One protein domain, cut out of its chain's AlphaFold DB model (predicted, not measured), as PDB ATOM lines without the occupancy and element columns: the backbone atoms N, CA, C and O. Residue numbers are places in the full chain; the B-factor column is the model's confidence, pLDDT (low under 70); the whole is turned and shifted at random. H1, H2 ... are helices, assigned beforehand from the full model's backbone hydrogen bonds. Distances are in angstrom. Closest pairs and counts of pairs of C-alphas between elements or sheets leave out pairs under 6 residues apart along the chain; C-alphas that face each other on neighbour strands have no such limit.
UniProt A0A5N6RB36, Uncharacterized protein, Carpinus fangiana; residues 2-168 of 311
ATOM      1  N   ARG A   2     122.186 140.883 186.644       75.94
ATOM      2  CA  ARG A   2     121.313 139.958 185.898       75.94
ATOM      3  C   ARG A   2     120.878 140.602 184.576       75.94
ATOM      4  O   ARG A   2     120.582 141.794 184.533       75.94
ATOM      5  N   LEU A   3     120.881 139.819 183.498       85.62
ATOM      6  CA  LEU A   3     120.467 140.235 182.152       85.62
ATOM      7  C   LEU A   3     119.066 140.872 182.169       85.62
ATOM      8  O   LEU A   3     118.832 141.885 181.516       85.62
ATOM      9  N   GLU A   4     118.159 140.315 182.975       87.19
ATOM     10  CA  GLU A   4     116.785 140.790 183.132       87.19
ATOM     11  C   GLU A   4     116.676 142.216 183.693       87.19
ATOM     12  O   GLU A   4     115.787 142.965 183.288       87.19
ATOM     13  N   ASP A   5     117.580 142.621 184.591       86.25
ATOM     14  CA  ASP A   5     117.544 143.965 185.181       86.25
ATOM     15  C   ASP A   5     117.875 145.026 184.125       86.25
ATOM     16  O   ASP A   5     117.223 146.068 184.050       86.25
ATOM     17  N   ASN A   6     118.842 144.729 183.252       88.31
ATOM     18  CA  ASN A   6     119.212 145.608 182.145       88.31
ATOM     19  C   ASN A   6     118.134 145.646 181.059       88.31
ATOM     20  O   ASN A   6     117.878 146.705 180.490       88.31
ATOM     21  N   LEU A   7     117.451 144.525 180.804       88.31
ATOM     22  CA  LEU A   7     116.334 144.490 179.855       88.31
ATOM     23  C   LEU A   7     115.200 145.434 180.245       88.31
ATOM     24  O   LEU A   7     114.547 145.963 179.361       88.31
ATOM     25  N   ARG A   8     114.981 145.710 181.532       88.38
ATOM     26  CA  ARG A   8     114.008 146.734 181.953       88.38
ATOM     27  C   ARG A   8     114.513 148.149 181.680       88.38
ATOM     28  O   ARG A   8     113.741 149.033 181.314       88.38
ATOM     29  N   GLN A   9     115.814 148.367 181.842       89.25
ATOM     30  CA  GLN A   9     116.444 149.682 181.712       89.25
ATOM     31  C   GLN A   9     116.473 150.206 180.270       89.25
ATOM     32  O   GLN A   9     116.473 151.422 180.073       89.25
ATOM     33  N   ILE A  10     116.410 149.339 179.249       88.94
ATOM     34  CA  ILE A  10     116.319 149.792 177.845       88.94
ATOM     35  C   ILE A  10     115.022 150.565 177.557       88.94
ATOM     36  O   ILE A  10     114.968 151.306 176.581       88.94
ATOM     37  N   PHE A  11     113.997 150.422 178.398       86.50
ATOM     38  CA  PHE A  11     112.715 151.115 178.252       86.50
ATOM     39  C   PHE A  11     112.652 152.439 179.029       86.50
ATOM     40  O   PHE A  11     111.654 153.154 178.973       86.50
ATOM     41  N   TRP A  12     113.709 152.802 179.761       85.38
ATOM     42  CA  TRP A  12     113.725 154.034 180.548       85.38
ATOM     43  C   TRP A  12     113.846 155.271 179.662       85.38
ATOM     44  O   TRP A  12     114.458 155.244 178.595       85.38
ATOM     45  N   GLN A  13     113.316 156.406 180.125       82.56
ATOM     46  CA  GLN A  13     113.369 157.661 179.366       82.56
ATOM     47  C   GLN A  13     114.794 158.217 179.215       82.56
ATOM     48  O   GLN A  13     115.096 158.859 178.207       82.56
ATOM     49  N   ASN A  14     115.684 157.928 180.168       87.06
ATOM     50  CA  ASN A  14     117.064 158.400 180.146       87.06
ATOM     51  C   ASN A  14     117.898 157.668 179.074       87.06
ATOM     52  O   ASN A  14     118.126 156.462 179.156       87.06
ATOM     53  N   SER A  15     118.389 158.415 178.080       85.88
ATOM     54  CA  SER A  15     119.157 157.874 176.955       85.88
ATOM     55  C   SER A  15     120.520 157.294 177.347       85.88
ATOM     56  O   SER A  15     120.939 156.320 176.721       85.88
ATOM     57  N   SER A  16     121.197 157.834 178.369       88.88
ATOM     58  CA  SER A  16     122.481 157.292 178.832       88.88
ATOM     59  C   SER A  16     122.286 155.920 179.468       88.88
ATOM     60  O   SER A  16     123.007 154.987 179.127       88.88
ATOM     61  N   VAL A  17     121.242 155.782 180.293       88.38
ATOM     62  CA  VAL A  17     120.872 154.514 180.933       88.38
ATOM     63  C   VAL A  17     120.495 153.471 179.885       88.38
ATOM     64  O   VAL A  17     120.996 152.353 179.937       88.38
ATOM     65  N   ARG A  18     119.689 153.837 178.874       89.69
ATOM     66  CA  ARG A  18     119.365 152.915 177.773       89.69
ATOM     67  C   ARG A  18     120.619 152.426 177.052       89.69
ATOM     68  O   ARG A  18     120.728 151.242 176.758       89.69
ATOM     69  N   LYS A  19     121.551 153.332 176.737       88.25
ATOM     70  CA  LYS A  19     122.773 152.992 175.999       88.25
ATOM     71  C   LYS A  19     123.677 152.059 176.807       88.25
ATOM     72  O   LYS A  19     124.163 151.079 176.256       88.25
ATOM     73  N   GLU A  20     123.859 152.343 178.092       91.00
ATOM     74  CA  GLU A  20     124.624 151.493 179.006       91.00
ATOM     75  C   GLU A  20     123.986 150.106 179.142       91.00
ATOM     76  O   GLU A  20     124.660 149.099 178.935       91.00
ATOM     77  N   ALA A  21     122.670 150.052 179.370       91.38
ATOM     78  CA  ALA A  21     121.926 148.801 179.463       91.38
ATOM     79  C   ALA A  21     122.053 147.958 178.186       91.38
ATOM     80  O   ALA A  21     122.303 146.759 178.272       91.38
ATOM     81  N   LEU A  22     121.939 148.573 177.001       91.00
ATOM     82  CA  LEU A  22     122.136 147.889 175.719       91.00
ATOM     83  C   LEU A  22     123.543 147.287 175.602       91.00
ATOM     84  O   LEU A  22     123.669 146.122 175.237       91.00
ATOM     85  N   THR A  23     124.586 148.042 175.958       90.94
ATOM     86  CA  THR A  23     125.969 147.543 175.929       90.94
ATOM     87  C   THR A  23     126.176 146.380 176.898       90.94
ATOM     88  O   THR A  23     126.790 145.381 176.528       90.94
ATOM     89  N   VAL A  24     125.636 146.466 178.116       92.25
ATOM     90  CA  VAL A  24     125.732 145.370 179.091       92.25
ATOM     91  C   VAL A  24     124.968 144.138 178.603       92.25
ATOM     92  O   VAL A  24     125.478 143.027 178.719       92.25
ATOM     93  N   ILE A  25     123.777 144.307 178.018       92.62
ATOM     94  CA  ILE A  25     123.001 143.199 177.440       92.62
ATOM     95  C   ILE A  25     123.791 142.506 176.330       92.62
ATOM     96  O   ILE A  25     123.902 141.282 176.361       92.62
ATOM     97  N   GLU A  26     124.344 143.262 175.377       91.25
ATOM     98  CA  GLU A  26     125.147 142.712 174.280       91.25
ATOM     99  C   GLU A  26     126.320 141.882 174.835       91.25
ATOM    100  O   GLU A  26     126.452 140.706 174.494       91.25
ATOM    101  N   GLN A  27     127.085 142.430 175.788       91.38
ATOM    102  CA  GLN A  27     128.197 141.727 176.443       91.38
ATOM    103  C   GLN A  27     127.748 140.466 177.195       91.38
ATOM    104  O   GLN A  27     128.395 139.421 177.105       91.38
ATOM    105  N   CYS A  28     126.635 140.534 177.929       91.00
ATOM    106  CA  CYS A  28     126.088 139.376 178.629       91.00
ATOM    107  C   CYS A  28     125.686 138.275 177.644       91.00
ATOM    108  O   CYS A  28     126.069 137.123 177.833       91.00
ATOM    109  N   LEU A  29     124.950 138.613 176.582       90.94
ATOM    110  CA  LEU A  29     124.498 137.655 175.570       90.94
ATOM    111  C   LEU A  29     125.666 137.033 174.795       90.94
ATOM    112  O   LEU A  29     125.610 135.855 174.431       90.94
ATOM    113  N   GLU A  30     126.738 137.788 174.558       88.44
ATOM    114  CA  GLU A  30     127.955 137.264 173.939       88.44
ATOM    115  C   GLU A  30     128.629 136.190 174.795       88.44
ATOM    116  O   GLU A  30     129.118 135.208 174.234       88.44
ATOM    117  N   GLN A  31     128.594 136.336 176.121       88.81
ATOM    118  CA  GLN A  31     129.206 135.411 177.080       88.81
ATOM    119  C   GLN A  31     128.325 134.202 177.433       88.81
ATOM    120  O   GLN A  31     128.816 133.248 178.040       88.81
ATOM    121  N   LEU A  32     127.034 134.216 177.081       88.19
ATOM    122  CA  LEU A  32     126.144 133.095 177.377       88.19
ATOM    123  C   LEU A  32     126.529 131.837 176.582       88.19
ATOM    124  O   LEU A  32     126.816 131.924 175.381       88.19
ATOM    125  N   PRO A  33     126.467 130.647 177.211       85.62
ATOM    126  CA  PRO A  33     126.644 129.393 176.496       85.62
ATOM    127  C   PRO A  33     125.490 129.157 175.512       85.62
ATOM    128  O   PRO A  33     124.364 129.623 175.713       85.62
ATOM    129  N   PHE A  34     125.758 128.384 174.459       83.19
ATOM    130  CA  PHE A  34     124.705 127.867 173.584       83.19
ATOM    131  C   PHE A  34     123.761 126.934 174.360       83.19
ATOM    132  O   PHE A  34     124.195 126.203 175.249       83.19
ATOM    133  N   GLY A  35     122.469 126.960 174.023       77.56
ATOM    134  CA  GLY A  35     121.432 126.206 174.737       77.56
ATOM    135  C   GLY A  35     120.915 126.906 175.999       77.56
ATOM    136  O   GLY A  35     120.266 126.282 176.841       77.56
ATOM    137  N   PHE A  36     121.196 128.203 176.156       85.75
ATOM    138  CA  PHE A  36     120.676 129.003 177.261       85.75
ATOM    139  C   PHE A  36     119.134 129.037 177.262       85.75
ATOM    140  O   PHE A  36     118.482 129.278 176.239       85.75
ATOM    141  N   ARG A  37     118.536 128.835 178.443       84.75
ATOM    142  CA  ARG A  37     117.083 128.923 178.640       84.75
ATOM    143  C   ARG A  37     116.647 130.383 178.692       84.75
ATOM    144  O   ARG A  37     116.817 131.043 179.709       84.75
ATOM    145  N   CYS A  38     116.021 130.857 177.620       88.50
ATOM    146  CA  CYS A  38     115.627 132.257 177.480       88.50
ATOM    147  C   CYS A  38     114.210 132.592 177.972       88.50
ATOM    148  O   CYS A  38     113.795 133.734 177.819       88.50
ATOM    149  N   SER A  39     113.446 131.653 178.546       87.81
ATOM    150  CA  SER A  39     112.032 131.900 178.892       87.81
ATOM    151  C   SER A  39     111.844 133.082 179.856       87.81
ATOM    152  O   SER A  39     110.992 133.928 179.612       87.81
ATOM    153  N   SER A  40     112.669 133.197 180.909       89.06
ATOM    154  CA  SER A  40     112.614 134.350 181.828       89.06
ATOM    155  C   SER A  40     112.979 135.655 181.126       89.06
ATOM    156  O   SER A  40     112.344 136.682 181.345       89.06
ATOM    157  N   THR A  41     113.985 135.605 180.253       90.94
ATOM    158  CA  THR A  41     114.464 136.740 179.463       90.94
ATOM    159  C   THR A  41     113.381 137.265 178.522       90.94
ATOM    160  O   THR A  41     113.157 138.470 178.474       90.94
ATOM    161  N   LEU A  42     112.685 136.371 177.812       91.94
ATOM    162  CA  LEU A  42     111.601 136.720 176.889       91.94
ATOM    163  C   LEU A  42     110.384 137.281 177.626       91.94
ATOM    164  O   LEU A  42     109.860 138.315 177.224       91.94
ATOM    165  N   PHE A  43     110.005 136.669 178.750       92.25
ATOM    166  CA  PHE A  43     108.934 137.181 179.603       92.25
ATOM    167  C   PHE A  43     109.235 138.593 180.124       92.25
ATOM    168  O   PHE A  43     108.393 139.485 180.065       92.25
ATOM    169  N   VAL A  44     110.456 138.834 180.614       92.00
ATOM    170  CA  VAL A  44     110.851 140.172 181.078       92.00
ATOM    171  C   VAL A  44     110.859 141.172 179.929       92.00
ATOM    172  O   VAL A  44     110.440 142.310 180.130       92.00
ATOM    173  N   LEU A  45     111.304 140.764 178.742       91.31
ATOM    174  CA  LEU A  45     111.311 141.611 177.557       91.31
ATOM    175  C   LEU A  45     109.892 142.055 177.161       91.31
ATOM    176  O   LEU A  45     109.655 143.251 177.003       91.31
ATOM    177  N   GLU A  46     108.952 141.115 177.040       93.75
ATOM    178  CA  GLU A  46     107.561 141.410 176.672       93.75
ATOM    179  C   GLU A  46     106.841 142.232 177.742       93.75
ATOM    180  O   GLU A  46     106.220 143.252 177.425       93.75
ATOM    181  N   LYS A  47     107.003 141.876 179.019       92.88
ATOM    182  CA  LYS A  47     106.440 142.657 180.123       92.88
ATOM    183  C   LYS A  47     106.958 144.097 180.130       92.88
ATOM    184  O   LYS A  47     106.170 145.031 180.252       92.88
ATOM    185  N   SER A  48     108.267 144.287 179.954       90.62
ATOM    186  CA  SER A  48     108.876 145.625 179.946       90.62
ATOM    187  C   SER A  48     108.411 146.459 178.748       90.62
ATOM    188  O   SER A  48     108.143 147.649 178.899       90.62
ATOM    189  N   TYR A  49     108.253 145.833 177.577       91.00
ATOM    190  CA  TYR A  49     107.659 146.484 176.408       91.00
ATOM    191  C   TYR A  49     106.210 146.906 176.666       91.00
ATOM    192  O   TYR A  49     105.828 148.027 176.348       91.00
ATOM    193  N   THR A  50     105.414 146.040 177.293       89.56
ATOM    194  CA  THR A  50     103.999 146.308 177.583       89.56
ATOM    195  C   THR A  50     103.821 147.454 178.584       89.56
ATOM    196  O   THR A  50     102.913 148.269 178.441       89.56
ATOM    197  N   GLU A  51     104.707 147.554 179.579       88.25
ATOM    198  CA  GLU A  51     104.703 148.635 180.575       88.25
ATOM    199  C   GLU A  51     105.188 149.980 180.003       88.25
ATOM    200  O   GLU A  51     104.780 151.040 180.480       88.25
ATOM    201  N   ALA A  52     106.041 149.957 178.977       83.94
ATOM    202  CA  ALA A  52     106.640 151.148 178.380       83.94
ATOM    203  C   ALA A  52     106.771 151.021 176.847       83.94
ATOM    204  O   ALA A  52     107.884 150.959 176.315       83.94
ATOM    205  N   PRO A  53     105.647 151.042 176.104       77.62
ATOM    206  CA  PRO A  53     105.636 150.722 174.676       77.62
ATOM    207  C   PRO A  53     106.260 151.810 173.801       77.62
ATOM    208  O   PRO A  53     106.606 151.543 172.658       77.62
ATOM    209  N   ASN A  54     106.428 153.034 174.314       83.31
ATOM    210  CA  ASN A  54     106.944 154.173 173.554       83.31
ATOM    211  C   ASN A  54     108.473 154.135 173.426       83.31
ATOM    212  O   ASN A  54     109.194 154.911 174.056       83.31
ATOM    213  N   LEU A  55     108.970 153.233 172.582       84.88
ATOM    214  CA  LEU A  55     110.393 153.105 172.294       84.88
ATOM    215  C   LEU A  55     110.903 154.220 171.375       84.88
ATOM    216  O   LEU A  55     110.186 154.727 170.517       84.88
ATOM    217  N   HIS A  56     112.175 154.591 171.534       87.62
ATOM    218  CA  HIS A  56     112.894 155.343 170.506       87.62
ATOM    219  C   HIS A  56     113.279 154.395 169.365       87.62
ATOM    220  O   HIS A  56     113.628 153.241 169.617       87.62
ATOM    221  N   ILE A  57     113.300 154.882 168.121       88.25
ATOM    222  CA  ILE A  57     113.537 154.028 166.949       88.25
ATOM    223  C   ILE A  57     114.888 153.296 166.981       88.25
ATOM    224  O   ILE A  57     114.966 152.120 166.626       88.25
ATOM    225  N   ASP A  58     115.940 153.950 167.479       86.69
ATOM    226  CA  ASP A  58     117.255 153.317 167.649       86.69
ATOM    227  C   ASP A  58     117.215 152.194 168.689       86.69
ATOM    228  O   ASP A  58     117.834 151.146 168.505       86.69
ATOM    229  N   THR A  59     116.446 152.385 169.765       89.44
ATOM    230  CA  THR A  59     116.241 151.363 170.795       89.44
ATOM    231  C   THR A  59     115.442 150.195 170.231       89.44
ATOM    232  O   THR A  59     115.827 149.053 170.449       89.44
ATOM    233  N   ALA A  60     114.399 150.454 169.440       91.75
ATOM    234  CA  ALA A  60     113.636 149.410 168.761       91.75
ATOM    235  C   ALA A  60     114.510 148.588 167.795       91.75
ATOM    236  O   ALA A  60     114.447 147.360 167.787       91.75
ATOM    237  N   ARG A  61     115.393 149.243 167.027       91.12
ATOM    238  CA  ARG A  61     116.347 148.554 166.140       91.12
ATOM    239  C   ARG A  61     117.309 147.671 166.929       91.12
ATOM    240  O   ARG A  61     117.486 146.503 166.594       91.12
ATOM    241  N   LYS A  62     117.879 148.214 168.004       90.44
ATOM    242  CA  LYS A  62     118.757 147.474 168.912       90.44
ATOM    243  C   LYS A  62     118.046 146.311 169.596       90.44
ATOM    244  O   LYS A  62     118.644 145.262 169.796       90.44
ATOM    245  N   LEU A  63     116.758 146.452 169.884       92.06
ATOM    246  CA  LEU A  63     115.958 145.385 170.467       92.06
ATOM    247  C   LEU A  63     115.753 144.211 169.504       92.06
ATOM    248  O   LEU A  63     115.845 143.060 169.921       92.06
ATOM    249  N   ILE A  64     115.561 144.485 168.210       93.88
ATOM    250  CA  ILE A  64     115.537 143.448 167.166       93.88
ATOM    251  C   ILE A  64     116.894 142.734 167.074       93.88
ATOM    252  O   ILE A  64     116.940 141.509 166.976       93.88
ATOM    253  N   GLU A  65     118.005 143.470 167.166       92.12
ATOM    254  CA  GLU A  65     119.352 142.878 167.210       92.12
ATOM    255  C   GLU A  65     119.559 141.997 168.453       92.12
ATOM    256  O   GLU A  65     120.077 140.885 168.340       92.12
ATOM    257  N   ILE A  66     119.094 142.443 169.622       91.75
ATOM    258  CA  ILE A  66     119.118 141.665 170.868       91.75
ATOM    259  C   ILE A  66     118.289 140.386 170.726       91.75
ATOM    260  O   ILE A  66     118.780 139.310 171.062       91.75
ATOM    261  N   MET A  67     117.072 140.460 170.179       92.88
ATOM    262  CA  MET A  67     116.253 139.271 169.909       92.88
ATOM    263  C   MET A  67     116.968 138.300 168.964       92.88
ATOM    264  O   MET A  67     116.955 137.093 169.210       92.88
ATOM    265  N   ALA A  68     117.670 138.807 167.945       92.94
ATOM    266  CA  ALA A  68     118.505 137.978 167.083       92.94
ATOM    267  C   ALA A  68     119.602 137.252 167.876       92.94
ATOM    268  O   ALA A  68     119.756 136.040 167.728       92.94
ATOM    269  N   MET A  69     120.326 137.957 168.751       92.69
ATOM    270  CA  MET A  69     121.360 137.360 169.604       92.69
ATOM    271  C   MET A  69     120.787 136.300 170.551       92.69
ATOM    272  O   MET A  69     121.340 135.201 170.638       92.69
ATOM    273  N   ILE A  70     119.660 136.587 171.213       92.44
ATOM    274  CA  ILE A  70     118.981 135.630 172.097       92.44
ATOM    275  C   ILE A  70     118.575 134.386 171.302       92.44
ATOM    276  O   ILE A  70     118.847 133.276 171.754       92.44
ATOM    277  N   SER A  71     117.991 134.551 170.109       91.44
ATOM    278  CA  SER A  71     117.566 133.425 169.266       91.44
ATOM    279  C   SER A  71     118.737 132.490 168.932       91.44
ATOM    280  O   SER A  71     118.626 131.274 169.077       91.44
ATOM    281  N   THR A  72     119.903 133.059 168.598       90.25
ATOM    282  CA  THR A  72     121.118 132.304 168.277       90.25
ATOM    283  C   THR A  72     121.698 131.581 169.491       90.25
ATOM    284  O   THR A  72     122.174 130.456 169.364       90.25
ATOM    285  N   ARG A  73     121.676 132.209 170.675       88.88
ATOM    286  CA  ARG A  73     122.192 131.602 171.915       88.88
ATOM    287  C   ARG A  73     121.261 130.541 172.478       88.88
ATOM    288  O   ARG A  73     121.733 129.525 172.984       88.88
ATOM    289  N   SER A  74     119.953 130.763 172.388       88.12
ATOM    290  CA  SER A  74     118.970 129.809 172.886       88.12
ATOM    291  C   SER A  74     118.973 128.524 172.062       88.12
ATOM    292  O   SER A  74     118.848 127.447 172.639       88.12
ATOM    293  N   GLY A  75     119.145 128.626 170.735       78.25
ATOM    294  CA  GLY A  75     119.074 127.464 169.844       78.25
ATOM    295  C   GLY A  75     117.707 126.776 169.907       78.25
ATOM    296  O   GLY A  75     117.593 125.574 169.699       78.25
ATOM    297  N   ARG A  76     116.665 127.527 170.270       85.56
ATOM    298  CA  ARG A  76     115.304 127.025 170.404       85.56
ATOM    299  C   ARG A  76     114.581 127.150 169.069       85.56
ATOM    300  O   ARG A  76     114.366 128.273 168.621       85.56
ATOM    301  N   PRO A  77     114.202 126.046 168.415       83.31
ATOM    302  CA  PRO A  77     113.547 126.106 167.111       83.31
ATOM    303  C   PRO A  77     112.139 126.722 167.163       83.31
ATOM    304  O   PRO A  77     111.674 127.228 166.148       83.31
ATOM    305  N   ASP A  78     111.510 126.777 168.339       86.81
ATOM    306  CA  ASP A  78     110.235 127.456 168.595       86.81
ATOM    307  C   ASP A  78     110.383 128.955 168.921       86.81
ATOM    308  O   ASP A  78     109.407 129.620 169.243       86.81
ATOM    309  N   PHE A  79     111.582 129.543 168.846       90.94
ATOM    310  CA  PHE A  79     111.818 130.909 169.338       90.94
ATOM    311  C   PHE A  79     110.853 131.963 168.764       90.94
ATOM    312  O   PHE A  79     110.353 132.806 169.505       90.94
ATOM    313  N   PHE A  80     110.573 131.917 167.458       90.75
ATOM    314  CA  PHE A  80     109.667 132.865 166.797       90.75
ATOM    315  C   PHE A  80     108.190 132.446 166.821       90.75
ATOM    316  O   PHE A  80     107.358 133.208 166.331       90.75
ATOM    317  N   SER A  81     107.848 131.289 167.400       89.06
ATOM    318  CA  SER A  81     106.458 130.921 167.699       89.06
ATOM    319  C   SER A  81     106.019 131.338 169.112       89.06
ATOM    320  O   SER A  81     104.830 131.304 169.425       89.06
ATOM    321  N   VAL A  82     106.953 131.787 169.956       92.44
ATOM    322  CA  VAL A  82     106.683 132.261 171.319       92.44
ATOM    323  C   VAL A  82     105.952 133.612 171.302       92.44
ATOM    324  O   VAL A  82     106.397 134.563 170.652       92.44
ATOM    325  N   VAL A  83     104.845 133.712 172.051       91.81
ATOM    326  CA  VAL A  83     103.961 134.893 172.062       91.81
ATOM    327  C   VAL A  83     104.704 136.170 172.457       91.81
ATOM    328  O   VAL A  83     104.520 137.198 171.814       91.81
ATOM    329  N   GLU A  84     105.620 136.095 173.421       94.31
ATOM    330  CA  GLU A  84     106.409 137.227 173.905       94.31
ATOM    331  C   GLU A  84     107.225 137.887 172.784       94.31
ATOM    332  O   GLU A  84     107.263 139.112 172.656       94.31
ATOM    333  N   VAL A  85     107.848 137.073 171.927       93.00
ATOM    334  CA  VAL A  85     108.662 137.549 170.800       93.00
ATOM    335  C   VAL A  85     107.777 138.212 169.749       93.00
ATOM    336  O   VAL A  85     108.100 139.291 169.244       93.00
ATOM    337  N   VAL A  86     106.644 137.583 169.436       92.56
ATOM    338  CA  VAL A  86     105.698 138.070 168.426       92.56
ATOM    339  C   VAL A  86     105.071 139.394 168.868       92.56
ATOM    340  O   VAL A  86     105.030 140.334 168.073       92.56
ATOM    341  N   THR A  87     104.663 139.504 170.135       93.19
ATOM    342  CA  THR A  87     104.102 140.725 170.730       93.19
ATOM    343  C   THR A  87     105.070 141.898 170.607       93.19
ATOM    344  O   THR A  87     104.694 142.956 170.100       93.19
ATOM    345  N   VAL A  88     106.334 141.711 171.003       93.81
ATOM    346  CA  VAL A  88     107.345 142.780 170.958       93.81
ATOM    347  C   VAL A  88     107.652 143.191 169.517       93.81
ATOM    348  O   VAL A  88     107.661 144.382 169.205       93.81
ATOM    349  N   LEU A  89     107.866 142.229 168.612       93.94
ATOM    350  CA  LEU A  89     108.175 142.516 167.207       93.94
ATOM    351  C   LEU A  89     107.042 143.268 166.503       93.94
ATOM    352  O   LEU A  89     107.273 144.316 165.900       93.94
ATOM    353  N   LEU A  90     105.814 142.747 166.576       92.25
ATOM    354  CA  LEU A  90     104.672 143.372 165.911       92.25
ATOM    355  C   LEU A  90     104.308 144.714 166.559       92.25
ATOM    356  O   LEU A  90     103.928 145.645 165.845       92.25
ATOM    357  N   GLY A  91     104.501 144.844 167.873       92.44
ATOM    358  CA  GLY A  91     104.363 146.105 168.594       92.44
ATOM    359  C   GLY A  91     105.325 147.186 168.088       92.44
ATOM    360  O   GLY A  91     104.891 148.288 167.749       92.44
ATOM    361  N   ILE A  92     106.615 146.858 167.934       93.25
ATOM    362  CA  ILE A  92     107.626 147.764 167.355       93.25
ATOM    363  C   ILE A  92     107.200 148.253 165.965       93.25
ATOM    364  O   ILE A  92     107.279 149.449 165.671       93.25
ATOM    365  N   PHE A  93     106.740 147.345 165.100       90.88
ATOM    366  CA  PHE A  93     106.340 147.704 163.736       90.88
ATOM    367  C   PHE A  93     105.089 148.576 163.699       90.88
ATOM    368  O   PHE A  93     105.009 149.478 162.867       90.88
ATOM    369  N   SER A  94     104.136 148.327 164.598       88.69
ATOM    370  CA  SER A  94     102.940 149.157 164.752       88.69
ATOM    371  C   SER A  94     103.306 150.595 165.133       88.69
ATOM    372  O   SER A  94     102.758 151.547 164.583       88.69
ATOM    373  N   GLN A  95     104.292 150.760 166.018       89.62
ATOM    374  CA  GLN A  95     104.711 152.068 166.515       89.62
ATOM    375  C   GLN A  95     105.535 152.875 165.496       89.62
ATOM    376  O   GLN A  95     105.385 154.091 165.393       89.62
ATOM    377  N   HIS A  96     106.441 152.218 164.771       87.31
ATOM    378  CA  HIS A  96     107.477 152.899 163.984       87.31
ATOM    379  C   HIS A  96     107.336 152.733 162.465       87.31
ATOM    380  O   HIS A  96     108.089 153.351 161.705       87.31
ATOM    381  N   GLY A  97     106.397 151.902 162.006       82.06
ATOM    382  CA  GLY A  97     106.322 151.465 160.613       82.06
ATOM    383  C   GLY A  97     107.454 150.498 160.240       82.06
ATOM    384  O   GLY A  97     108.396 150.277 160.994       82.06
ATOM    385  N   ILE A  98     107.375 149.888 159.052       80.81
ATOM    386  CA  ILE A  98     108.277 148.783 158.665       80.81
ATOM    387  C   ILE A  98     109.498 149.194 157.833       80.81
ATOM    388  O   ILE A  98     110.477 148.449 157.781       80.81
ATOM    389  N   ALA A  99     109.468 150.368 157.190       74.38
ATOM    390  CA  ALA A  99     110.457 150.763 156.179       74.38
ATOM    391  C   ALA A  99     111.907 150.760 156.704       74.38
ATOM    392  O   ALA A  99     112.847 150.500 155.958       74.38
ATOM    393  N   GLN A 100     112.089 150.994 158.005       79.88
ATOM    394  CA  GLN A 100     113.402 151.164 158.632       79.88
ATOM    395  C   GLN A 100     113.978 149.883 159.248       79.88
ATOM    396  O   GLN A 100     115.112 149.897 159.731       79.88
ATOM    397  N   PHE A 101     113.219 148.781 159.249       86.50
ATOM    398  CA  PHE A 101     113.600 147.536 159.928       86.50
ATOM    399  C   PHE A 101     113.898 146.381 158.978       86.50
ATOM    400  O   PHE A 101     114.289 145.308 159.434       86.50
ATOM    401  N   GLY A 102     113.754 146.580 157.664       82.06
ATOM    402  CA  GLY A 102     113.844 145.491 156.696       82.06
ATOM    403  C   GLY A 102     115.137 144.676 156.779       82.06
ATOM    404  O   GLY A 102     115.081 143.450 156.825       82.06
ATOM    405  N   SER A 103     116.290 145.344 156.868       82.75
ATOM    406  CA  SER A 103     117.594 144.682 156.996       82.75
ATOM    407  C   SER A 103     117.794 144.008 158.356       82.75
ATOM    408  O   SER A 103     118.349 142.912 158.417       82.75
ATOM    409  N   ALA A 104     117.327 144.632 159.442       89.06
ATOM    410  CA  ALA A 104     117.451 144.094 160.794       89.06
ATOM    411  C   ALA A 104     116.638 142.800 160.955       89.06
ATOM    412  O   ALA A 104     117.158 141.802 161.450       89.06
ATOM    413  N   VAL A 105     115.394 142.789 160.462       89.81
ATOM    414  CA  VAL A 105     114.518 141.609 160.493       89.81
ATOM    415  C   VAL A 105     115.071 140.490 159.607       89.81
ATOM    416  O   VAL A 105     115.118 139.339 160.035       89.81
ATOM    417  N   GLU A 106     115.561 140.807 158.403       86.00
ATOM    418  CA  GLU A 106     116.230 139.812 157.550       86.00
ATOM    419  C   GLU A 106     117.466 139.209 158.233       86.00
ATOM    420  O   GLU A 106     117.633 137.989 158.235       86.00
ATOM    421  N   SER A 107     118.310 140.042 158.851       88.75
ATOM    422  CA  SER A 107     119.497 139.571 159.569       88.75
ATOM    423  C   SER A 107     119.132 138.677 160.754       88.75
ATOM    424  O   SER A 107     119.766 137.641 160.958       88.75
ATOM    425  N   MET A 108     118.084 139.037 161.498       92.44
ATOM    426  CA  MET A 108     117.578 138.267 162.630       92.44
ATOM    427  C   MET A 108     117.170 136.847 162.213       92.44
ATOM    428  O   MET A 108     117.692 135.875 162.762       92.44
ATOM    429  N   PHE A 109     116.310 136.711 161.200       89.88
ATOM    430  CA  PHE A 109     115.869 135.395 160.723       89.88
ATOM    431  C   PHE A 109     116.991 134.583 160.065       89.88
ATOM    432  O   PHE A 109     116.983 133.353 160.150       89.88
ATOM    433  N   LEU A 110     117.968 135.238 159.431       87.56
ATOM    434  CA  LEU A 110     119.130 134.557 158.854       87.56
ATOM    435  C   LEU A 110     120.020 133.951 159.946       87.56
ATOM    436  O   LEU A 110     120.362 132.771 159.878       87.56
ATOM    437  N   ARG A 111     120.352 134.737 160.979       89.62
ATOM    438  CA  ARG A 111     121.148 134.276 162.129       89.62
ATOM    439  C   ARG A 111     120.458 133.138 162.868       89.62
ATOM    440  O   ARG A 111     121.108 132.155 163.214       89.62
ATOM    441  N   PHE A 112     119.147 133.249 163.062       89.25
ATOM    442  CA  PHE A 112     118.343 132.181 163.642       89.25
ATOM    443  C   PHE A 112     118.439 130.889 162.827       89.25
ATOM    444  O   PHE A 112     118.827 129.855 163.365       89.25
ATOM    445  N   SER A 113     118.190 130.954 161.518       84.44
ATOM    446  CA  SER A 113     118.259 129.779 160.642       84.44
ATOM    447  C   SER A 113     119.634 129.114 160.657       84.44
ATOM    448  O   SER A 113     119.719 127.891 160.732       84.44
ATOM    449  N   HIS A 114     120.714 129.900 160.630       85.81
ATOM    450  CA  HIS A 114     122.071 129.368 160.760       85.81
ATOM    451  C   HIS A 114     122.282 128.691 162.120       85.81
ATOM    452  O   HIS A 114     122.875 127.620 162.183       85.81
ATOM    453  N   SER A 115     121.772 129.279 163.207       85.75
ATOM    454  CA  SER A 115     121.906 128.692 164.544       85.75
ATOM    455  C   SER A 115     121.199 127.343 164.675       85.75
ATOM    456  O   SER A 115     121.725 126.449 165.329       85.75
ATOM    457  N   LEU A 116     120.065 127.153 163.994       80.81
ATOM    458  CA  LEU A 116     119.358 125.874 164.008       80.81
ATOM    459  C   LEU A 116     120.099 124.772 163.246       80.81
ATOM    460  O   LEU A 116     120.053 123.616 163.655       80.81
ATOM    461  N   GLN A 117     120.813 125.112 162.169       76.31
ATOM    462  CA  GLN A 117     121.636 124.149 161.422       76.31
ATOM    463  C   GLN A 117     122.804 123.600 162.255       76.31
ATOM    464  O   GLN A 117     123.315 122.520 161.969       76.31
ATOM    465  N   LEU A 118     123.211 124.319 163.304       76.81
ATOM    466  CA  LEU A 118     124.259 123.896 164.232       76.81
ATOM    467  C   LEU A 118     123.747 122.948 165.329       76.81
ATOM    468  O   LEU A 118     124.524 122.568 166.201       76.81
ATOM    469  N   LEU A 119     122.464 122.565 165.307       74.88
ATOM    470  CA  LEU A 119     121.854 121.651 166.274       74.88
ATOM    471  C   LEU A 119     121.742 120.239 165.668       74.88
ATOM    472  O   LEU A 119     120.725 119.914 165.056       74.88
ATOM    473  N   PRO A 120     122.745 119.359 165.861       60.66
ATOM    474  CA  PRO A 120     122.802 118.038 165.222       60.66
ATOM    475  C   PRO A 120     121.691 117.058 165.649       60.66
ATOM    476  O   PRO A 120     121.607 115.963 165.102       60.66
ATOM    477  N   ALA A 121     120.846 117.421 166.620       66.81
ATOM    478  CA  ALA A 121     119.815 116.554 167.195       66.81
ATOM    479  C   ALA A 121     118.385 116.827 166.686       66.81
ATOM    480  O   ALA A 121     117.464 116.096 167.054       66.81
ATOM    481  N   LEU A 122     118.161 117.866 165.873       77.38
ATOM    482  CA  LEU A 122     116.818 118.170 165.374       77.38
ATOM    483  C   LEU A 122     116.511 117.335 164.131       77.38
ATOM    484  O   LEU A 122     117.125 117.504 163.080       77.38
ATOM    485  N   SER A 123     115.536 116.433 164.249       81.00
ATOM    486  CA  SER A 123     115.034 115.694 163.091       81.00
ATOM    487  C   SER A 123     114.327 116.636 162.116       81.00
ATOM    488  O   SER A 123     113.762 117.659 162.505       81.00
ATOM    489  N   GLU A 124     114.297 116.267 160.837       81.94
ATOM    490  CA  GLU A 124     113.599 117.046 159.812       81.94
ATOM    491  C   GLU A 124     112.111 117.243 160.153       81.94
ATOM    492  O   GLU A 124     111.580 118.337 160.002       81.94
ATOM    493  N   SER A 125     111.456 116.213 160.702       83.31
ATOM    494  CA  SER A 125     110.070 116.289 161.194       83.31
ATOM    495  C   SER A 125     109.895 117.362 162.277       83.31
ATOM    496  O   SER A 125     108.945 118.141 162.246       83.31
ATOM    497  N   CYS A 126     110.857 117.453 163.198       84.75
ATOM    498  CA  CYS A 126     110.872 118.468 164.243       84.75
ATOM    499  C   CYS A 126     110.959 119.878 163.637       84.75
ATOM    500  O   CYS A 126     110.166 120.753 163.972       84.75
ATOM    501  N   MET A 127     111.853 120.068 162.663       84.88
ATOM    502  CA  MET A 127     112.023 121.344 161.961       84.88
ATOM    503  C   MET A 127     110.771 121.765 161.182       84.88
ATOM    504  O   MET A 127     110.392 122.935 161.228       84.88
ATOM    505  N   ARG A 128     110.080 120.816 160.536       84.69
ATOM    506  CA  ARG A 128     108.797 121.082 159.862       84.69
ATOM    507  C   ARG A 128     107.728 121.581 160.837       84.69
ATOM    508  O   ARG A 128     107.032 122.547 160.537       84.69
ATOM    509  N   ASN A 129     107.618 120.965 162.016       86.56
ATOM    510  CA  ASN A 129     106.632 121.379 163.018       86.56
ATOM    511  C   ASN A 129     106.873 122.818 163.493       86.56
ATOM    512  O   ASN A 129     105.949 123.626 163.481       86.56
ATOM    513  N   TYR A 130     108.117 123.177 163.816       86.75
ATOM    514  CA  TYR A 130     108.431 124.539 164.260       86.75
ATOM    515  C   TYR A 130     108.306 125.584 163.153       86.75
ATOM    516  O   TYR A 130     107.915 126.723 163.419       86.75
ATOM    517  N   SER A 131     108.597 125.200 161.904       85.94
ATOM    518  CA  SER A 131     108.347 126.039 160.728       85.94
ATOM    519  C   SER A 131     106.869 126.418 160.667       85.94
ATOM    520  O   SER A 131     106.541 127.600 160.576       85.94
ATOM    521  N   ARG A 132     105.981 125.429 160.813       89.38
ATOM    522  CA  ARG A 132     104.530 125.635 160.839       89.38
ATOM    523  C   ARG A 132     104.075 126.512 161.999       89.38
ATOM    524  O   ARG A 132     103.312 127.445 161.779       89.38
ATOM    525  N   GLU A 133     104.514 126.216 163.218       89.50
ATOM    526  CA  GLU A 133     104.135 126.990 164.407       89.50
ATOM    527  C   GLU A 133     104.551 128.454 164.270       89.50
ATOM    528  O   GLU A 133     103.740 129.354 164.472       89.50
ATOM    529  N   THR A 134     105.796 128.687 163.854       88.75
ATOM    530  CA  THR A 134     106.310 130.034 163.606       88.75
ATOM    531  C   THR A 134     105.499 130.719 162.510       88.75
ATOM    532  O   THR A 134     105.083 131.864 162.671       88.75
ATOM    533  N   LEU A 135     105.229 130.023 161.402       89.19
ATOM    534  CA  LEU A 135     104.458 130.570 160.295       89.19
ATOM    535  C   LEU A 135     103.052 131.003 160.735       89.19
ATOM    536  O   LEU A 135     102.625 132.107 160.401       89.19
ATOM    537  N   ASN A 136     102.365 130.176 161.522       89.75
ATOM    538  CA  ASN A 136     101.015 130.451 162.012       89.75
ATOM    539  C   ASN A 136     100.933 131.738 162.850       89.75
ATOM    540  O   ASN A 136      99.904 132.409 162.810       89.75
ATOM    541  N   MET A 137     102.010 132.136 163.539       90.25
ATOM    542  CA  MET A 137     102.041 133.392 164.304       90.25
ATOM    543  C   MET A 137     102.055 134.650 163.423       90.25
ATOM    544  O   MET A 137     101.666 135.731 163.870       90.25
ATOM    545  N   PHE A 138     102.497 134.531 162.168       89.38
ATOM    546  CA  PHE A 138     102.625 135.657 161.236       89.38
ATOM    547  C   PHE A 138     101.689 135.567 160.026       89.38
ATOM    548  O   PHE A 138     101.672 136.481 159.201       89.38
ATOM    549  N   LEU A 139     100.888 134.507 159.927       87.81
ATOM    550  CA  LEU A 139      99.735 134.442 159.035       87.81
ATOM    551  C   LEU A 139      98.579 135.314 159.579       87.81
ATOM    552  O   LEU A 139      98.580 135.703 160.756       87.81
ATOM    553  N   PRO A 140      97.609 135.695 158.730       83.31
ATOM    554  CA  PRO A 140      96.416 136.364 159.212       83.31
ATOM    555  C   PRO A 140      95.600 135.366 160.041       83.31
ATOM    556  O   PRO A 140      95.406 134.215 159.657       83.31
ATOM    557  N   ASN A 141      95.169 135.806 161.214       80.19
ATOM    558  CA  ASN A 141      94.267 135.075 162.097       80.19
ATOM    559  C   ASN A 141      92.832 135.154 161.551       80.19
ATOM    560  O   ASN A 141      92.543 135.974 160.688       80.19
ATOM    561  N   GLU A 142      91.915 134.335 162.070       73.12
ATOM    562  CA  GLU A 142      90.540 134.189 161.545       73.12
ATOM    563  C   GLU A 142      89.756 135.512 161.428       73.12
ATOM    564  O   GLU A 142      88.867 135.640 160.590       73.12
ATOM    565  N   ASN A 143      90.117 136.517 162.233       74.69
ATOM    566  CA  ASN A 143      89.501 137.847 162.235       74.69
ATOM    567  C   ASN A 143      90.211 138.865 161.321       74.69
ATOM    568  O   ASN A 143      89.709 139.970 161.110       74.69
ATOM    569  N   GLU A 144      91.396 138.534 160.807       75.69
ATOM    570  CA  GLU A 144      92.170 139.385 159.911       75.69
ATOM    571  C   GLU A 144      91.888 139.005 158.456       75.69
ATOM    572  O   GLU A 144      92.288 137.954 157.969       75.69
ATOM    573  N   ILE A 145      91.246 139.912 157.720       68.81
ATOM    574  CA  ILE A 145      91.038 139.743 156.272       68.81
ATOM    575  C   ILE A 145      92.363 139.938 155.512       68.81
ATOM    576  O   ILE A 145      92.549 139.414 154.416       68.81
ATOM    577  N   LEU A 146      93.286 140.729 156.073       71.50
ATOM    578  CA  LEU A 146      94.523 141.149 155.421       71.50
ATOM    579  C   LEU A 146      95.704 141.125 156.374       71.50
ATOM    580  O   LEU A 146      95.577 141.411 157.561       71.50
ATOM    581  N   LEU A 147      96.877 140.876 155.799       76.75
ATOM    582  CA  LEU A 147      98.123 140.849 156.535       76.75
ATOM    583  C   LEU A 147      98.566 142.261 156.943       76.75
ATOM    584  O   LEU A 147      98.633 143.169 156.105       76.75
ATOM    585  N   SER A 148      98.934 142.444 158.212       80.56
ATOM    586  CA  SER A 148      99.591 143.679 158.643       80.56
ATOM    587  C   SER A 148     100.971 143.819 157.987       80.56
ATOM    588  O   SER A 148     101.650 142.829 157.698       80.56
ATOM    589  N   ALA A 149     101.430 145.056 157.774       77.81
ATOM    590  CA  ALA A 149     102.739 145.317 157.170       77.81
ATOM    591  C   ALA A 149     103.889 144.659 157.966       77.81
ATOM    592  O   ALA A 149     104.833 144.125 157.386       77.81
ATOM    593  N   GLY A 150     103.780 144.639 159.301       83.56
ATOM    594  CA  GLY A 150     104.741 143.977 160.188       83.56
ATOM    595  C   GLY A 150     104.797 142.464 159.981       83.56
ATOM    596  O   GLY A 150     105.879 141.909 159.779       83.56
ATOM    597  N   LYS A 151     103.632 141.801 159.937       87.25
ATOM    598  CA  LYS A 151     103.545 140.368 159.623       87.25
ATOM    599  C   LYS A 151     104.168 140.060 158.261       87.25
ATOM    600  O   LYS A 151     104.903 139.086 158.128       87.25
ATOM    601  N   ALA A 152     103.958 140.919 157.267       80.69
ATOM    602  CA  ALA A 152     104.455 140.679 155.916       80.69
ATOM    603  C   ALA A 152     105.973 140.791 155.840       80.69
ATOM    604  O   ALA A 152     106.621 140.022 155.125       80.69
ATOM    605  N   LEU A 153     106.545 141.729 156.598       82.12
ATOM    606  CA  LEU A 153     107.986 141.855 156.712       82.12
ATOM    607  C   LEU A 153     108.606 140.593 157.334       82.12
ATOM    608  O   LEU A 153     109.604 140.090 156.813       82.12
ATOM    609  N   CYS A 154     107.991 140.048 158.388       88.06
ATOM    610  CA  CYS A 154     108.422 138.786 158.993       88.06
ATOM    611  C   CYS A 154     108.279 137.610 158.022       88.06
ATOM    612  O   CYS A 154     109.252 136.891 157.809       88.06
ATOM    613  N   LEU A 155     107.119 137.444 157.370       86.19
ATOM    614  CA  LEU A 155     106.898 136.390 156.369       86.19
ATOM    615  C   LEU A 155     107.953 136.442 155.259       86.19
ATOM    616  O   LEU A 155     108.536 135.419 154.904       86.19
ATOM    617  N   LYS A 156     108.266 137.641 154.753       81.94
ATOM    618  CA  LYS A 156     109.326 137.847 153.762       81.94
ATOM    619  C   LYS A 156     110.677 137.326 154.255       81.94
ATOM    620  O   LYS A 156     111.376 136.660 153.494       81.94
ATOM    621  N   ALA A 157     111.063 137.644 155.486       83.56
ATOM    622  CA  ALA A 157     112.340 137.210 156.038       83.56
ATOM    623  C   ALA A 157     112.375 135.692 156.294       83.56
ATOM    624  O   ALA A 157     113.323 135.030 155.876       83.56
ATOM    625  N   MET A 158     111.317 135.126 156.879       85.62
ATOM    626  CA  MET A 158     111.196 133.694 157.193       85.62
ATOM    627  C   MET A 158     111.210 132.799 155.957       85.62
ATOM    628  O   MET A 158     111.903 131.780 155.933       85.62
ATOM    629  N   MET A 159     110.495 133.206 154.903       79.12
ATOM    630  CA  MET A 159     110.478 132.485 153.629       79.12
ATOM    631  C   MET A 159     111.845 132.485 152.933       79.12
ATOM    632  O   MET A 159     112.074 131.684 152.035       79.12
ATOM    633  N   ARG A 160     112.789 133.360 153.306       70.31
ATOM    634  CA  ARG A 160     114.147 133.342 152.734       70.31
ATOM    635  C   ARG A 160     115.105 132.413 153.467       70.31
ATOM    636  O   ARG A 160     116.173 132.154 152.916       70.31
ATOM    637  N   THR A 161     114.756 131.953 154.664       73.44
ATOM    638  CA  THR A 161     115.699 131.296 155.568       73.44
ATOM    639  C   THR A 161     115.253 129.881 155.913       73.44
ATOM    640  O   THR A 161     115.831 128.929 155.401       73.44
ATOM    641  N   PHE A 162     114.198 129.732 156.716       74.38
ATOM    642  CA  PHE A 162     113.857 128.460 157.353       74.38
ATOM    643  C   PHE A 162     112.614 127.789 156.754       74.38
ATOM    644  O   PHE A 162     112.660 126.607 156.416       74.38
ATOM    645  N   VAL A 163     111.530 128.540 156.525       75.25
ATOM    646  CA  VAL A 163     110.270 127.969 156.002       75.25
ATOM    647  C   VAL A 163     110.452 127.407 154.590       75.25
ATOM    648  O   VAL A 163     109.781 126.466 154.203       75.25
ATOM    649  N   TRP A 164     111.408 127.909 153.812       73.62
ATOM    650  CA  TRP A 164     111.666 127.348 152.484       73.62
ATOM    651  C   TRP A 164     112.378 125.999 152.505       73.62
ATOM    652  O   TRP A 164     112.216 125.192 151.597       73.62
ATOM    653  N   GLN A 165     113.217 125.785 153.514       77.06
ATOM    654  CA  GLN A 165     114.010 124.569 153.634       77.06
ATOM    655  C   GLN A 165     113.220 123.460 154.335       77.06
ATOM    656  O   GLN A 165     113.400 122.288 154.016       77.06
ATOM    657  N   TYR A 166     112.349 123.832 155.277       81.62
ATOM    658  CA  TYR A 166     111.651 122.888 156.149       81.62
ATOM    659  C   TYR A 166     110.133 123.066 156.147       81.62
ATOM    660  O   TYR A 166     109.444 122.367 156.878       81.62
ATOM    661  N   GLY A 167     109.581 123.992 155.372       78.81
ATOM    662  CA  GLY A 167     108.138 124.147 155.256       78.81
ATOM    663  C   GLY A 167     107.522 123.037 154.415       78.81
ATOM    664  O   GLY A 167     108.121 122.537 153.462       78.81
ATOM    665  N   SER A 168     106.301 122.645 154.766       80.00
ATOM    666  CA  SER A 168     105.506 121.759 153.918       80.00
ATOM    667  C   SER A 168     104.939 122.504 152.707       80.00
ATOM    668  O   SER A 168     104.795 123.727 152.704       80.00
TER     669      SER A 168
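AT A GLANCE: This is residues 2 to 168 of the 311 residues of an uncharacterized protein of Carpinus fangiana (UniProt A0A5N6RB36). The model is a slab of two rows of helices: H1, H3 and H5 make one row and H2, H4 and H6 the other, and the chain passes back and forth between the rows. At the far end from H1 and H2, H8 packs on both H5 and H6, H7 folds against one end of H8, and the short H9 packs on H7; the loop of residues 141 to 146 sticks out. The printed part has 167 residues with nine named helices, H1 to H9 in order, and no named strand, an all-helix domain with mostly aligned packing. It is compact, with a radius of gyration of the C-alphas of 15.5 A, and spans 46 by 40 by 24 A.

HOW THE PARTS SIT: H1, residues 3 to 9, and H2, residues 15 to 31, form a helical hairpin at a shallow tilt of 16 degrees; their closest C-alphas, Asn 6 and Ala 21, are 5.0 A apart. H3, residues 39 to 51, touches H1 and runs the same way at 7 degrees, a shallow tilt, with C-alphas 8 and 48 closest at 5.6 A. H4, residues 57 to 74, touches H2 and runs the same way at a shallow tilt of 16 degrees, Leu 29 and Met 69 having the closest C-alphas, 6.7 A apart. H5, residues 83 to 96, forms a helical hairpin with H4, their closest C-alphas being those of Ala 60 and Ile 92 at 6.4 A. With residues 84 to 88 alone H5 touches H3, the closest C-alphas, those of Glu 46 and Glu 84, being 5.1 A apart; the shallow tilt of 34.8 degrees is only just short of steep. H6, residues 102 to 117, touches H4 with 20 pairs of C-alphas within 8 A, Ala 68 and Met 108 closest at 4.6 A. H7, residues 124 to 138, and H8, residues 149 to 158, form a helical hairpin that touches through residues 135 to 138 of H7 alone, C-alphas 138 and 151 being closest at 5.1 A. H8 touches H6 too, with the C-alphas of Glu 106 and Ala 157 closest at 4.9 A, and residues 89 to 94 of H5 at a steep tilt of 55 degrees, with those of Phe 93 and Gly 150 closest at 5.4 A. H9, residues 163 to 166, touches H7, with C-alphas 128 and 166 closest at 5.0 A. Every O i to N i+4 pair is within hydrogen-bond range in H1 to H6 and H8, and 10 of 11 in H7; H9 is too short for such a pair.

IN THESE COORDINATES: H1 begins at C-alpha 3, (120.467, 140.235, 182.152). From first to last C-alpha H2 measures 24.6 A, H4 25.5 A, H6 23.2 A and H7 21.7 A. H9 ends at C-alpha 166, (111.651, 122.888, 156.149).

THE WHOLE: The C-alphas of Asn 14 and Ser 125, the two farthest apart, are 46.7 A from each other. The printed part has no cut and no long link. Its mean pLDDT is 86.0; residues 120, 121 and 145 are under 70.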